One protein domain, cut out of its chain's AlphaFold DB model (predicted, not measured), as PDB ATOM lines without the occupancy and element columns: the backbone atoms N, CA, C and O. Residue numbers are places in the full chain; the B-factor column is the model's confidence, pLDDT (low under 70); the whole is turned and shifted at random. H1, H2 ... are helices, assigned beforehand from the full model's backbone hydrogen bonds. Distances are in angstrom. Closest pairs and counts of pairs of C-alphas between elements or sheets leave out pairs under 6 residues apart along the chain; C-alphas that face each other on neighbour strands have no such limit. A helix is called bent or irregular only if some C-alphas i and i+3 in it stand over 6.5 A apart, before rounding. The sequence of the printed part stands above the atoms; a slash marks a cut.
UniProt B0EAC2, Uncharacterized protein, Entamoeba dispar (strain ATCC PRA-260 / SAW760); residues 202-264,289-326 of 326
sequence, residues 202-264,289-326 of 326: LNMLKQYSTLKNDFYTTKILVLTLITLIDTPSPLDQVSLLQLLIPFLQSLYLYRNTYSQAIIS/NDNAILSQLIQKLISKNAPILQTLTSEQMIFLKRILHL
ATOM      1  N   LEU A 202     184.945 267.154 154.360       92.44
ATOM      2  CA  LEU A 202     184.069 268.001 155.172       92.44
ATOM      3  C   LEU A 202     183.173 267.185 156.107       92.44
ATOM      4  O   LEU A 202     182.983 267.569 157.262       92.44
ATOM      5  N   ASN A 203     182.639 266.058 155.639       92.81
ATOM      6  CA  ASN A 203     181.825 265.171 156.466       92.81
ATOM      7  C   ASN A 203     182.645 264.565 157.613       92.81
ATOM      8  O   ASN A 203     182.145 264.503 158.735       92.81
ATOM      9  N   MET A 204     183.905 264.184 157.365       93.56
ATOM     10  CA  MET A 204     184.807 263.716 158.422       93.56
ATOM     11  C   MET A 204     185.022 264.805 159.480       93.56
ATOM     12  O   MET A 204     184.785 264.556 160.657       93.56
ATOM     13  N   LEU A 205     185.385 266.029 159.081       94.12
ATOM     14  CA  LEU A 205     185.597 267.143 160.019       94.12
ATOM     15  C   LEU A 205     184.337 267.471 160.840       94.12
ATOM     16  O   LEU A 205     184.415 267.659 162.056       94.12
ATOM     17  N   LYS A 206     183.162 267.481 160.197       92.19
ATOM     18  CA  LYS A 206     181.868 267.674 160.871       92.19
ATOM     19  C   LYS A 206     181.579 266.568 161.879       92.19
ATOM     20  O   LYS A 206     181.152 266.872 162.989       92.19
ATOM     21  N   GLN A 207     181.856 265.311 161.537       91.56
ATOM     22  CA  GLN A 207     181.695 264.194 162.464       91.56
ATOM     23  C   GLN A 207     182.524 264.429 163.735       91.56
ATOM     24  O   GLN A 207     181.974 264.395 164.834       91.56
ATOM     25  N   TYR A 208     183.807 264.772 163.594       91.88
ATOM     26  CA  TYR A 208     184.672 265.055 164.742       91.88
ATOM     27  C   TYR A 208     184.200 266.244 165.584       91.88
ATOM     28  O   TYR A 208     184.397 266.232 166.795       91.88
ATOM     29  N   SER A 209     183.536 267.241 164.990       86.12
ATOM     30  CA  SER A 209     183.018 268.395 165.744       86.12
ATOM     31  C   SER A 209     181.880 268.037 166.706       86.12
ATOM     32  O   SER A 209     181.601 268.789 167.635       86.12
ATOM     33  N   THR A 210     181.242 266.881 166.504       84.56
ATOM     34  CA  THR A 210     180.154 266.379 167.360       84.56
ATOM     35  C   THR A 210     180.622 265.379 168.419       84.56
ATOM     36  O   THR A 210     179.840 264.992 169.284       84.56
ATOM     37  N   LEU A 211     181.886 264.952 168.358       84.50
ATOM     38  CA  LEU A 211     182.454 263.930 169.234       84.50
ATOM     39  C   LEU A 211     183.282 264.554 170.362       84.50
ATOM     40  O   LEU A 211     183.884 265.618 170.207       84.50
ATOM     41  N   LYS A 212     183.362 263.849 171.497       83.12
ATOM     42  CA  LYS A 212     184.334 264.159 172.550       83.12
ATOM     43  C   LYS A 212     185.682 263.556 172.157       83.12
ATOM     44  O   LYS A 212     185.897 262.362 172.334       83.12
ATOM     45  N   ASN A 213     186.559 264.386 171.607       84.06
ATOM     46  CA  ASN A 213     187.888 263.975 171.150       84.06
ATOM     47  C   ASN A 213     188.919 264.147 172.260       84.06
ATOM     48  O   ASN A 213     188.816 265.107 173.022       84.06
ATOM     49  N   ASP A 214     189.930 263.285 172.323       83.06
ATOM     50  CA  ASP A 214     191.086 263.482 173.200       83.06
ATOM     51  C   ASP A 214     191.915 264.725 172.796       83.06
ATOM     52  O   ASP A 214     191.665 265.385 171.777       83.06
ATOM     53  N   PHE A 215     192.909 265.065 173.619       80.38
ATOM     54  CA  PHE A 215     193.775 266.222 173.399       80.38
ATOM     55  C   PHE A 215     194.551 266.154 172.072       80.38
ATOM     56  O   PHE A 215     194.590 267.143 171.334       80.38
ATOM     57  N   TYR A 216     195.140 265.002 171.744       79.19
ATOM     58  CA  TYR A 216     195.993 264.825 170.567       79.19
ATOM     59  C   TYR A 216     195.188 264.881 169.268       79.19
ATOM     60  O   TYR A 216     195.542 265.622 168.347       79.19
ATOM     61  N   THR A 217     194.052 264.191 169.219       85.56
ATOM     62  CA  THR A 217     193.080 264.262 168.128       85.56
ATOM     63  C   THR A 217     192.604 265.696 167.928       85.56
ATOM     64  O   THR A 217     192.607 266.203 166.805       85.56
ATOM     65  N   THR A 218     192.252 266.395 169.014       85.50
ATOM     66  CA  THR A 218     191.836 267.804 168.945       85.50
ATOM     67  C   THR A 218     192.953 268.683 168.375       85.50
ATOM     68  O   THR A 218     192.691 269.523 167.512       85.50
ATOM     69  N   LYS A 219     194.209 268.462 168.783       81.19
ATOM     70  CA  LYS A 219     195.381 269.182 168.258       81.19
ATOM     71  C   LYS A 219     195.558 268.955 166.753       81.19
ATOM     72  O   LYS A 219     195.721 269.927 166.015       81.19
ATOM     73  N   ILE A 220     195.462 267.709 166.282       85.06
ATOM     74  CA  ILE A 220     195.531 267.367 164.850       85.06
ATOM     75  C   ILE A 220     194.419 268.076 164.067       85.06
ATOM     76  O   ILE A 220     194.687 268.666 163.022       85.06
ATOM     77  N   LEU A 221     193.182 268.072 164.570       90.94
ATOM     78  CA  LEU A 221     192.037 268.707 163.905       90.94
ATOM     79  C   LEU A 221     192.191 270.229 163.799       90.94
ATOM     80  O   LEU A 221     191.944 270.794 162.733       90.94
ATOM     81  N   VAL A 222     192.650 270.889 164.868       86.62
ATOM     82  CA  VAL A 222     192.943 272.332 164.861       86.62
ATOM     83  C   VAL A 222     194.002 272.659 163.811       86.62
ATOM     84  O   VAL A 222     193.780 273.535 162.977       86.62
ATOM     85  N   LEU A 223     195.127 271.938 163.815       82.88
ATOM     86  CA  LEU A 223     196.203 272.153 162.845       82.88
ATOM     87  C   LEU A 223     195.725 271.905 161.413       82.88
ATOM     88  O   LEU A 223     196.004 272.705 160.529       82.88
ATOM     89  N   THR A 224     194.936 270.853 161.203       90.94
ATOM     90  CA  THR A 224     194.343 270.537 159.899       90.94
ATOM     91  C   THR A 224     193.488 271.690 159.393       90.94
ATOM     92  O   THR A 224     193.683 272.149 158.273       90.94
ATOM     93  N   LEU A 225     192.564 272.199 160.213       90.75
ATOM     94  CA  LEU A 225     191.675 273.294 159.823       90.75
ATOM     95  C   LEU A 225     192.439 274.591 159.553       90.75
ATOM     96  O   LEU A 225     192.146 275.269 158.573       90.75
ATOM     97  N   ILE A 226     193.447 274.916 160.365       83.56
ATOM     98  CA  ILE A 226     194.332 276.061 160.111       83.56
ATOM     99  C   ILE A 226     195.022 275.907 158.752       83.56
ATOM    100  O   ILE A 226     195.002 276.839 157.946       83.56
ATOM    101  N   THR A 227     195.591 274.732 158.477       84.62
ATOM    102  CA  THR A 227     196.277 274.455 157.213       84.62
ATOM    103  C   THR A 227     195.324 274.527 156.021       84.62
ATOM    104  O   THR A 227     195.683 275.107 155.000       84.62
ATOM    105  N   LEU A 228     194.092 274.021 156.147       89.56
ATOM    106  CA  LEU A 228     193.067 274.122 155.102       89.56
ATOM    107  C   LEU A 228     192.664 275.570 154.802       89.56
ATOM    108  O   LEU A 228     192.379 275.888 153.653       89.56
ATOM    109  N   ILE A 229     192.639 276.444 155.813       85.00
ATOM    110  CA  ILE A 229     192.295 277.857 155.618       85.00
ATOM    111  C   ILE A 229     193.477 278.646 155.020       85.00
ATOM    112  O   ILE A 229     193.251 279.548 154.214       85.00
ATOM    113  N   ASP A 230     194.728 278.336 155.392       80.31
ATOM    114  CA  ASP A 230     195.920 279.024 154.850       80.31
ATOM    115  C   ASP A 230     196.338 278.503 153.462       80.31
ATOM    116  O   ASP A 230     197.059 279.200 152.743       80.31
ATOM    117  N   THR A 231     195.876 277.312 153.065       84.12
ATOM    118  CA  THR A 231     196.171 276.713 151.755       84.12
ATOM    119  C   THR A 231     195.067 277.036 150.740       84.12
ATOM    120  O   THR A 231     193.889 276.842 151.042       84.12
ATOM    121  N   PRO A 232     195.405 277.490 149.517       83.38
ATOM    122  CA  PRO A 232     194.422 277.678 148.452       83.38
ATOM    123  C   PRO A 232     193.650 276.381 148.170       83.38
ATOM    124  O   PRO A 232     194.243 275.362 147.827       83.38
ATOM    125  N   SER A 233     192.327 276.408 148.325       82.06
ATOM    126  CA  SER A 233     191.464 275.244 148.105       82.06
ATOM    127  C   SER A 233     190.049 275.676 147.697       82.06
ATOM    128  O   SER A 233     189.666 276.816 147.970       82.06
ATOM    129  N   PRO A 234     189.251 274.797 147.059       82.62
ATOM    130  CA  PRO A 234     187.857 275.096 146.710       82.62
ATOM    131  C   PRO A 234     186.903 275.047 147.917       82.62
ATOM    132  O   PRO A 234     185.691 275.183 147.754       82.62
ATOM    133  N   LEU A 235     187.420 274.814 149.127       86.56
ATOM    134  CA  LEU A 235     186.621 274.696 150.340       86.56
ATOM    135  C   LEU A 235     186.144 276.070 150.819       86.56
ATOM    136  O   LEU A 235     186.893 277.046 150.820       86.56
ATOM    137  N   ASP A 236     184.898 276.129 151.292       84.94
ATOM    138  CA  ASP A 236     184.348 277.347 151.880       84.94
ATOM    139  C   ASP A 236     185.066 277.699 153.193       84.94
ATOM    140  O   ASP A 236     184.933 277.018 154.216       84.94
ATOM    141  N   GLN A 237     185.812 278.801 153.162       80.38
ATOM    142  CA  GLN A 237     186.608 279.274 154.290       80.38
ATOM    143  C   GLN A 237     185.747 279.646 155.506       80.38
ATOM    144  O   GLN A 237     186.196 279.465 156.638       80.38
ATOM    145  N   VAL A 238     184.508 280.116 155.302       79.12
ATOM    146  CA  VAL A 238     183.586 280.447 156.404       79.12
ATOM    147  C   VAL A 238     183.203 279.176 157.162       79.12
ATOM    148  O   VAL A 238     183.338 279.121 158.385       79.12
ATOM    149  N   SER A 239     182.792 278.128 156.443       84.62
ATOM    150  CA  SER A 239     182.467 276.822 157.028       84.62
ATOM    151  C   SER A 239     183.648 276.204 157.783       84.62
ATOM    152  O   SER A 239     183.469 275.656 158.872       84.62
ATOM    153  N   LEU A 240     184.867 276.311 157.243       85.75
ATOM    154  CA  LEU A 240     186.076 275.820 157.916       85.75
ATOM    155  C   LEU A 240     186.363 276.588 159.214       85.75
ATOM    156  O   LEU A 240     186.698 275.980 160.230       85.75
ATOM    157  N   LEU A 241     186.184 277.912 159.206       80.56
ATOM    158  CA  LEU A 241     186.367 278.742 160.395       80.56
ATOM    159  C   LEU A 241     185.328 278.426 161.481       80.56
ATOM    160  O   LEU A 241     185.670 278.361 162.662       80.56
ATOM    161  N   GLN A 242     184.076 278.173 161.092       82.69
ATOM    162  CA  GLN A 242     183.022 277.750 162.018       82.69
ATOM    163  C   GLN A 242     183.338 276.406 162.685       82.69
ATOM    164  O   GLN A 242     183.064 276.246 163.872       82.69
ATOM    165  N   LEU A 243     183.953 275.466 161.958       87.81
ATOM    166  CA  LEU A 243     184.417 274.191 162.518       87.81
ATOM    167  C   LEU A 243     185.636 274.353 163.434       87.81
ATOM    168  O   LEU A 243     185.763 273.621 164.412       87.81
ATOM    169  N   LEU A 244     186.524 275.307 163.145       84.94
ATOM    170  CA  LEU A 244     187.745 275.532 163.923       84.94
ATOM    171  C   LEU A 244     187.447 275.987 165.356       84.94
ATOM    172  O   LEU A 244     188.144 275.589 166.290       84.94
ATOM    173  N   ILE A 245     186.416 276.811 165.543       80.00
ATOM    174  CA  ILE A 245     186.142 277.454 166.832       80.00
ATOM    175  C   ILE A 245     185.833 276.446 167.954       80.00
ATOM    176  O   ILE A 245     186.498 276.536 168.990       80.00
ATOM    177  N   PRO A 246     184.909 275.476 167.792       84.25
ATOM    178  CA  PRO A 246     184.673 274.447 168.804       84.25
ATOM    179  C   PRO A 246     185.938 273.671 169.184       84.25
ATOM    180  O   PRO A 246     186.190 273.446 170.365       84.25
ATOM    181  N   PHE A 247     186.790 273.321 168.215       85.62
ATOM    182  CA  PHE A 247     188.032 272.605 168.514       85.62
ATOM    183  C   PHE A 247     189.048 273.467 169.265       85.62
ATOM    184  O   PHE A 247     189.705 272.970 170.179       85.62
ATOM    185  N   LEU A 248     189.155 274.762 168.944       79.88
ATOM    186  CA  LEU A 248     189.976 275.697 169.719       79.88
ATOM    187  C   LEU A 248     189.467 275.840 171.161       79.88
ATOM    188  O   LEU A 248     190.277 275.910 172.083       79.88
ATOM    189  N   GLN A 249     188.146 275.846 171.370       78.12
ATOM    190  CA  GLN A 249     187.538 275.843 172.707       78.12
ATOM    191  C   GLN A 249     187.900 274.584 173.491       78.12
ATOM    192  O   GLN A 249     188.358 274.692 174.629       78.12
ATOM    193  N   SER A 250     187.759 273.405 172.882       82.62
ATOM    194  CA  SER A 250     188.155 272.137 173.502       82.62
ATOM    195  C   SER A 250     189.649 272.096 173.822       82.62
ATOM    196  O   SER A 250     190.019 271.731 174.933       82.62
ATOM    197  N   LEU A 251     190.511 272.525 172.895       77.81
ATOM    198  CA  LEU A 251     191.959 272.549 173.105       77.81
ATOM    199  C   LEU A 251     192.354 273.496 174.250       77.81
ATOM    200  O   LEU A 251     193.201 273.155 175.073       77.81
ATOM    201  N   TYR A 252     191.714 274.667 174.324       73.00
ATOM    202  CA  TYR A 252     191.909 275.628 175.409       73.00
ATOM    203  C   TYR A 252     191.469 275.057 176.765       73.00
ATOM    204  O   TYR A 252     192.199 275.178 177.748       73.00
ATOM    205  N   LEU A 253     190.311 274.388 176.812       74.19
ATOM    206  CA  LEU A 253     189.824 273.702 178.009       74.19
ATOM    207  C   LEU A 253     190.799 272.618 178.469       74.19
ATOM    208  O   LEU A 253     191.215 272.656 179.623       74.19
ATOM    209  N   TYR A 254     191.220 271.720 177.571       72.50
ATOM    210  CA  TYR A 254     192.178 270.667 177.905       72.50
ATOM    211  C   TYR A 254     193.445 271.243 178.521       72.50
ATOM    212  O   TYR A 254     193.865 270.790 179.579       72.50
ATOM    213  N   ARG A 255     194.023 272.286 177.921       66.44
ATOM    214  CA  ARG A 255     195.238 272.913 178.455       66.44
ATOM    215  C   ARG A 255     195.042 273.522 179.831       66.44
ATOM    216  O   ARG A 255     195.914 273.346 180.671       66.44
ATOM    217  N   ASN A 256     193.917 274.187 180.079       65.00
ATOM    218  CA  ASN A 256     193.634 274.746 181.397       65.00
ATOM    219  C   ASN A 256     193.465 273.643 182.448       65.00
ATOM    220  O   ASN A 256     193.987 273.770 183.554       65.00
ATOM    221  N   THR A 257     192.804 272.540 182.093       64.12
ATOM    222  CA  THR A 257     192.651 271.378 182.976       64.12
ATOM    223  C   THR A 257     193.988 270.678 183.223       64.12
ATOM    224  O   THR A 257     194.290 270.376 184.368       64.12
ATOM    225  N   TYR A 258     194.833 270.494 182.203       55.91
ATOM    226  CA  TYR A 258     196.184 269.942 182.366       55.91
ATOM    227  C   TYR A 258     197.093 270.875 183.170       55.91
ATOM    228  O   TYR A 258     197.823 270.403 184.032       55.91
ATOM    229  N   SER A 259     197.024 272.194 182.969       49.59
ATOM    230  CA  SER A 259     197.774 273.141 183.800       49.59
ATOM    231  C   SER A 259     197.304 273.120 185.253       49.59
ATOM    232  O   SER A 259     198.132 273.197 186.148       49.59
ATOM    233  N   GLN A 260     196.002 272.949 185.501       40.25
ATOM    234  CA  GLN A 260     195.462 272.790 186.852       40.25
ATOM    235  C   GLN A 260     195.860 271.446 187.467       40.25
ATOM    236  O   GLN A 260     196.226 271.429 188.633       40.25
ATOM    237  N   ALA A 261     195.870 270.364 186.682       43.50
ATOM    238  CA  ALA A 261     196.327 269.045 187.109       43.50
ATOM    239  C   ALA A 261     197.826 269.043 187.456       43.50
ATOM    240  O   ALA A 261     198.215 268.490 188.473       43.50
ATOM    241  N   ILE A 262     198.667 269.718 186.664       39.47
ATOM    242  CA  ILE A 262     200.105 269.885 186.943       39.47
ATOM    243  C   ILE A 262     200.324 270.737 188.204       39.47
ATOM    244  O   ILE A 262     201.235 270.454 188.975       39.47
ATOM    245  N   ILE A 263     199.472 271.740 188.448       35.12
ATOM    246  CA  ILE A 263     199.503 272.537 189.685       35.12
ATOM    247  C   ILE A 263     199.036 271.703 190.893       35.12
ATOM    248  O   ILE A 263     199.625 271.815 191.963       35.12
ATOM    249  N   SER A 264     198.047 270.816 190.741       31.25
ATOM    250  CA  SER A 264     197.617 269.913 191.820       31.25
ATOM    251  C   SER A 264     198.544 268.711 192.032       31.25
ATOM    252  O   SER A 264     198.558 268.161 193.116       31.25
ATOM    253  N   ASN A 289     205.878 274.024 170.389       43.28
ATOM    254  CA  ASN A 289     205.783 274.903 171.541       43.28
ATOM    255  C   ASN A 289     204.502 275.767 171.434       43.28
ATOM    256  O   ASN A 289     204.283 276.488 170.456       43.28
ATOM    257  N   ASP A 290     203.616 275.623 172.418       56.09
ATOM    258  CA  ASP A 290     202.189 275.403 172.150       56.09
ATOM    259  C   ASP A 290     201.307 276.675 172.094       56.09
ATOM    260  O   ASP A 290     200.134 276.578 171.744       56.09
ATOM    261  N   ASN A 291     201.825 277.884 172.340       51.88
ATOM    262  CA  ASN A 291     201.032 279.132 172.255       51.88
ATOM    263  C   ASN A 291     201.546 280.123 171.208       51.88
ATOM    264  O   ASN A 291     200.744 280.740 170.518       51.88
ATOM    265  N   ALA A 292     202.862 280.269 171.042       52.44
ATOM    266  CA  ALA A 292     203.414 281.240 170.097       52.44
ATOM    267  C   ALA A 292     203.079 280.875 168.646       52.44
ATOM    268  O   ALA A 292     202.656 281.734 167.882       52.44
ATOM    269  N   ILE A 293     203.200 279.595 168.287       53.72
ATOM    270  CA  ILE A 293     202.940 279.113 166.925       53.72
ATOM    271  C   ILE A 293     201.439 279.112 166.641       53.72
ATOM    272  O   ILE A 293     201.017 279.591 165.594       53.72
ATOM    273  N   LEU A 294     200.618 278.658 167.594       57.34
ATOM    274  CA  LEU A 294     199.163 278.706 167.457       57.34
ATOM    275  C   LEU A 294     198.669 280.157 167.336       57.34
ATOM    276  O   LEU A 294     197.908 280.466 166.425       57.34
ATOM    277  N   SER A 295     199.159 281.070 168.179       59.91
ATOM    278  CA  SER A 295     198.823 282.495 168.097       59.91
ATOM    279  C   SER A 295     199.340 283.144 166.817       59.91
ATOM    280  O   SER A 295     198.608 283.918 166.213       59.91
ATOM    281  N   GLN A 296     200.544 282.810 166.344       61.56
ATOM    282  CA  GLN A 296     201.064 283.283 165.055       61.56
ATOM    283  C   GLN A 296     200.217 282.779 163.882       61.56
ATOM    284  O   GLN A 296     199.925 283.544 162.966       61.56
ATOM    285  N   LEU A 297     199.782 281.518 163.918       62.31
ATOM    286  CA  LEU A 297     198.907 280.937 162.903       62.31
ATOM    287  C   LEU A 297     197.527 281.602 162.913       62.31
ATOM    288  O   LEU A 297     197.030 281.985 161.858       62.31
ATOM    289  N   ILE A 298     196.939 281.833 164.089       62.56
ATOM    290  CA  ILE A 298     195.662 282.546 164.216       62.56
ATOM    291  C   ILE A 298     195.816 284.024 163.806       62.56
ATOM    292  O   ILE A 298     194.953 284.555 163.113       62.56
ATOM    293  N   GLN A 299     196.921 284.695 164.142       65.94
ATOM    294  CA  GLN A 299     197.207 286.065 163.686       65.94
ATOM    295  C   GLN A 299     197.381 286.138 162.163       65.94
ATOM    296  O   GLN A 299     196.873 287.058 161.517       65.94
ATOM    297  N   LYS A 300     198.055 285.154 161.560       65.06
ATOM    298  CA  LYS A 300     198.189 285.025 160.103       65.06
ATOM    299  C   LYS A 300     196.829 284.801 159.434       65.06
ATOM    300  O   LYS A 300     196.539 285.436 158.423       65.06
ATOM    301  N   LEU A 301     195.971 283.975 160.033       64.56
ATOM    302  CA  LEU A 301     194.587 283.788 159.591       64.56
ATOM    303  C   LEU A 301     193.787 285.094 159.672       64.56
ATOM    304  O   LEU A 301     193.130 285.474 158.707       64.56
ATOM    305  N   ILE A 302     193.885 285.823 160.787       64.75
ATOM    306  CA  ILE A 302     193.162 287.083 161.007       64.75
ATOM    307  C   ILE A 302     193.603 288.177 160.032       64.75
ATOM    308  O   ILE A 302     192.770 288.913 159.507       64.75
ATOM    309  N   SER A 303     194.908 288.276 159.777       65.62
ATOM    310  CA  SER A 303     195.484 289.285 158.883       65.62
ATOM    311  C   SER A 303     195.175 289.033 157.407       65.62
ATOM    312  O   SER A 303     194.917 289.990 156.681       65.62
ATOM    313  N   LYS A 304     195.150 287.770 156.957       62.47
ATOM    314  CA  LYS A 304     194.794 287.422 155.570       62.47
ATOM    315  C   LYS A 304     193.287 287.428 155.307       62.47
ATOM    316  O   LYS A 304     192.872 287.810 154.218       62.47
ATOM    317  N   ASN A 305     192.476 287.049 156.297       62.91
ATOM    318  CA  ASN A 305     191.042 286.798 156.130       62.91
ATOM    319  C   ASN A 305     190.162 287.758 156.950       62.91
ATOM    320  O   ASN A 305     189.080 287.390 157.408       62.91
ATOM    321  N   ALA A 306     190.594 289.013 157.111       58.88
ATOM    322  CA  ALA A 306     189.862 290.056 157.836       58.88
ATOM    323  C   ALA A 306     188.359 290.201 157.473       58.88
ATOM    324  O   ALA A 306     187.568 290.454 158.384       58.88
ATOM    325  N   PRO A 307     187.912 290.003 156.210       60.41
ATOM    326  CA  PRO A 307     186.485 290.024 155.871       60.41
ATOM    327  C   PRO A 307     185.697 288.859 156.486       60.41
ATOM    328  O   PRO A 307     184.539 289.017 156.860       60.41
ATOM    329  N   ILE A 308     186.323 287.692 156.638       57.84
ATOM    330  CA  ILE A 308     185.683 286.465 157.136       57.84
ATOM    331  C   ILE A 308     185.399 286.578 158.634       57.84
ATOM    332  O   ILE A 308     184.377 286.094 159.109       57.84
ATOM    333  N   LEU A 309     186.228 287.314 159.377       59.88
ATOM    334  CA  LEU A 309     186.000 287.591 160.801       59.88
ATOM    335  C   LEU A 309     184.710 288.379 161.065       59.88
ATOM    336  O   LEU A 309     184.181 288.317 162.170       59.88
ATOM    337  N   GLN A 310     184.180 289.091 160.065       63.19
ATOM    338  CA  GLN A 310     182.899 289.799 160.180       63.19
ATOM    339  C   GLN A 310     181.696 288.842 160.190       63.19
ATOM    340  O   GLN A 310     180.601 289.247 160.567       63.19
ATOM    341  N   THR A 311     181.893 287.578 159.798       64.62
ATOM    342  CA  THR A 311     180.854 286.533 159.809       64.62
ATOM    343  C   THR A 311     180.759 285.784 161.140       64.62
ATOM    344  O   THR A 311     179.836 284.996 161.339       64.62
ATOM    345  N   LEU A 312     181.695 286.030 162.062       64.12
ATOM    346  CA  LEU A 312     181.725 285.402 163.377       64.12
ATOM    347  C   LEU A 312     180.780 286.095 164.355       64.12
ATOM    348  O   LEU A 312     180.617 287.318 164.332       64.12
ATOM    349  N   THR A 313     180.190 285.321 165.268       72.50
ATOM    350  CA  THR A 313     179.369 285.907 166.332       72.50
ATOM    351  C   THR A 313     180.234 286.717 167.298       72.50
ATOM    352  O   THR A 313     181.441 286.497 167.439       72.50
ATOM    353  N   SER A 314     179.612 287.660 168.009       65.88
ATOM    354  CA  SER A 314     180.286 288.475 169.024       65.88
ATOM    355  C   SER A 314     180.999 287.621 170.080       65.88
ATOM    356  O   SER A 314     182.127 287.928 170.452       65.88
ATOM    357  N   GLU A 315     180.390 286.516 170.514       69.50
ATOM    358  CA  GLU A 315     180.975 285.576 171.478       69.50
ATOM    359  C   GLU A 315     182.205 284.846 170.927       69.50
ATOM    360  O   GLU A 315     183.222 284.737 171.614       69.50
ATOM    361  N   GLN A 316     182.158 284.403 169.668       67.00
ATOM    362  CA  GLN A 316     183.289 283.756 168.997       67.00
ATOM    363  C   GLN A 316     184.460 284.724 168.813       67.00
ATOM    364  O   GLN A 316     185.615 284.366 169.044       67.00
ATOM    365  N   MET A 317     184.159 285.980 168.473       63.50
ATOM    366  CA  MET A 317     185.154 287.044 168.377       63.50
ATOM    367  C   MET A 317     185.783 287.378 169.733       63.50
ATOM    368  O   MET A 317     186.992 287.591 169.808       63.50
ATOM    369  N   ILE A 318     184.996 287.402 170.814       66.19
ATOM    370  CA  ILE A 318     185.509 287.592 172.179       66.19
ATOM    371  C   ILE A 318     186.419 286.426 172.573       66.19
ATOM    372  O   ILE A 318     187.492 286.648 173.130       66.19
ATOM    373  N   PHE A 319     186.023 285.192 172.265       66.94
ATOM    374  CA  PHE A 319     186.826 284.008 172.551       66.94
ATOM    375  C   PHE A 319     188.160 284.005 171.785       66.94
ATOM    376  O   PHE A 319     189.209 283.801 172.393       66.94
ATOM    377  N   LEU A 320     188.146 284.316 170.485       64.56
ATOM    378  CA  LEU A 320     189.370 284.434 169.684       64.56
ATOM    379  C   LEU A 320     190.310 285.514 170.230       64.56
ATOM    380  O   LEU A 320     191.506 285.268 170.358       64.56
ATOM    381  N   LYS A 321     189.777 286.681 170.616       64.81
ATOM    382  CA  LYS A 321     190.569 287.744 171.263       64.81
ATOM    383  C   LYS A 321     191.202 287.276 172.577       64.81
ATOM    384  O   LYS A 321     192.384 287.523 172.796       64.81
ATOM    385  N   ARG A 322     190.456 286.524 173.399       64.81
ATOM    386  CA  ARG A 322     190.959 285.939 174.656       64.81
ATOM    387  C   ARG A 322     192.104 284.947 174.442       64.81
ATOM    388  O   ARG A 322     193.053 284.981 175.215       64.81
ATOM    389  N   ILE A 323     192.044 284.096 173.413       60.03
ATOM    390  CA  ILE A 323     193.157 283.184 173.074       60.03
ATOM    391  C   ILE A 323     194.395 283.967 172.614       60.03
ATOM    392  O   ILE A 323     195.521 283.587 172.916       60.03
ATOM    393  N   LEU A 324     194.196 285.054 171.871       54.81
ATOM    394  CA  LEU A 324     195.268 285.800 171.212       54.81
ATOM    395  C   LEU A 324     196.016 286.795 172.105       54.81
ATOM    396  O   LEU A 324     196.953 287.422 171.612       54.81
ATOM    397  N   HIS A 325     195.620 286.957 173.373       52.22
ATOM    398  CA  HIS A 325     196.045 288.084 174.215       52.22
ATOM    399  C   HIS A 325     195.879 289.443 173.497       52.22
ATOM    400  O   HIS A 325     196.796 290.265 173.494       52.22
ATOM    401  N   LEU A 326     194.713 289.662 172.873       39.50
ATOM    402  CA  LEU A 326     194.267 290.975 172.382       39.50
ATOM    403  C   LEU A 326     193.289 291.636 173.352       39.50
ATOM    404  O   LEU A 326     192.358 290.934 173.816       39.50
TER     405      LEU A 326
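AT A GLANCE: This is residues 202 to 264 and 289 to 326 of the 326 residues of an uncharacterized protein of Entamoeba dispar (strain ATCC PRA-260 / SAW760) (UniProt B0EAC2). One long helix, H3, runs through a small all-helix body, with H1 and H2 on one side of it and a loose layer of H4, H5 and H6 on the other. H2 and H3 form a helical hairpin, H4 packs on the last part of H2, and residues 256 to 264 of H3 stick out of the body as an arm. The printed part has 101 residues with six named helices, H1 to H6 in order along the chain, and no named strand. It is compact, with a radius of gyration of the C-alphas of 13.6 A, and spans 45 by 31 by 25 A.

HOW THE PARTS SIT: H1, residues 202 to 209, touches H3, residues 237 to 264, at a shallow tilt of 29 degrees, the same way; the closest C-alphas are those of Ser 209 and Leu 243, 6.8 A apart, and H3 touches H1 with residues 243 to 247 alone. H1 is close to H2, residues 215 to 230, but not clearly touching, with C-alphas 205 and 221 at 7.7 A. H2 and H3 form a hairpin: they touch, opposite ways, at a shallow tilt of 33 degrees, only just short of steep, and their closest C-alphas, those of Ile 229 and Gln 237, are 6.0 A apart. H3, the hub, has a kink of 26 degrees near residue 244; it is neither bent nor irregular, but only just: C-alphas 243 and 246 are 6.3 A apart. H4, residues 292 to 304, touches H2 at a shallow tilt of 30 degrees, the same way; H4 touches H2 with residues 297 to 301 alone and H2 touches H4 with residues 226 to 230 alone, and the closest C-alphas, those of Asp 230 and Leu 301, are 6.9 A apart. H3 and H4 are apart. H5, residues 308 to 311, only just touches H3, with 3 pairs of C-alphas within 8 A, the closest those of Val 238 and Ile 308 at 6.4 A. H6, residues 314 to 323, touches no helix; it is close to H3 but not clearly touching, with C-alphas 245 and 316 at 7.2 A and a steep tilt of 48 degrees. In H1, H2, H4 and H6 every O i to N i+4 pair is within hydrogen-bond range, in H3 22 of 24, and H5 is too short for such a pair.

IN THESE COORDINATES: H1 begins at C-alpha 202, (184.069, 268.001, 155.172), and is 10.6 A long from first to last C-alpha. H2 measures 22.6 A and H3 40.2 A, ending at C-alpha 264, (197.617, 269.913, 191.820). H4 is 18.0 A long, H5 5.5 A and H6 14.5 A, ending at C-alpha 323, (193.157, 283.184, 173.074).

THE WHOLE: The C-alphas farthest apart are those of Pro 234 and Ser 264, 46.4 A. Residues 265 to 288 are not printed, and C-alphas 264 and 289 are 22.4 A apart across this cut. Of the links that are printed whole, none is long. The mean pLDDT of the printed part is 72.1, and residues 255 to 264, 289 to 312 and 314 to 326 are under 70.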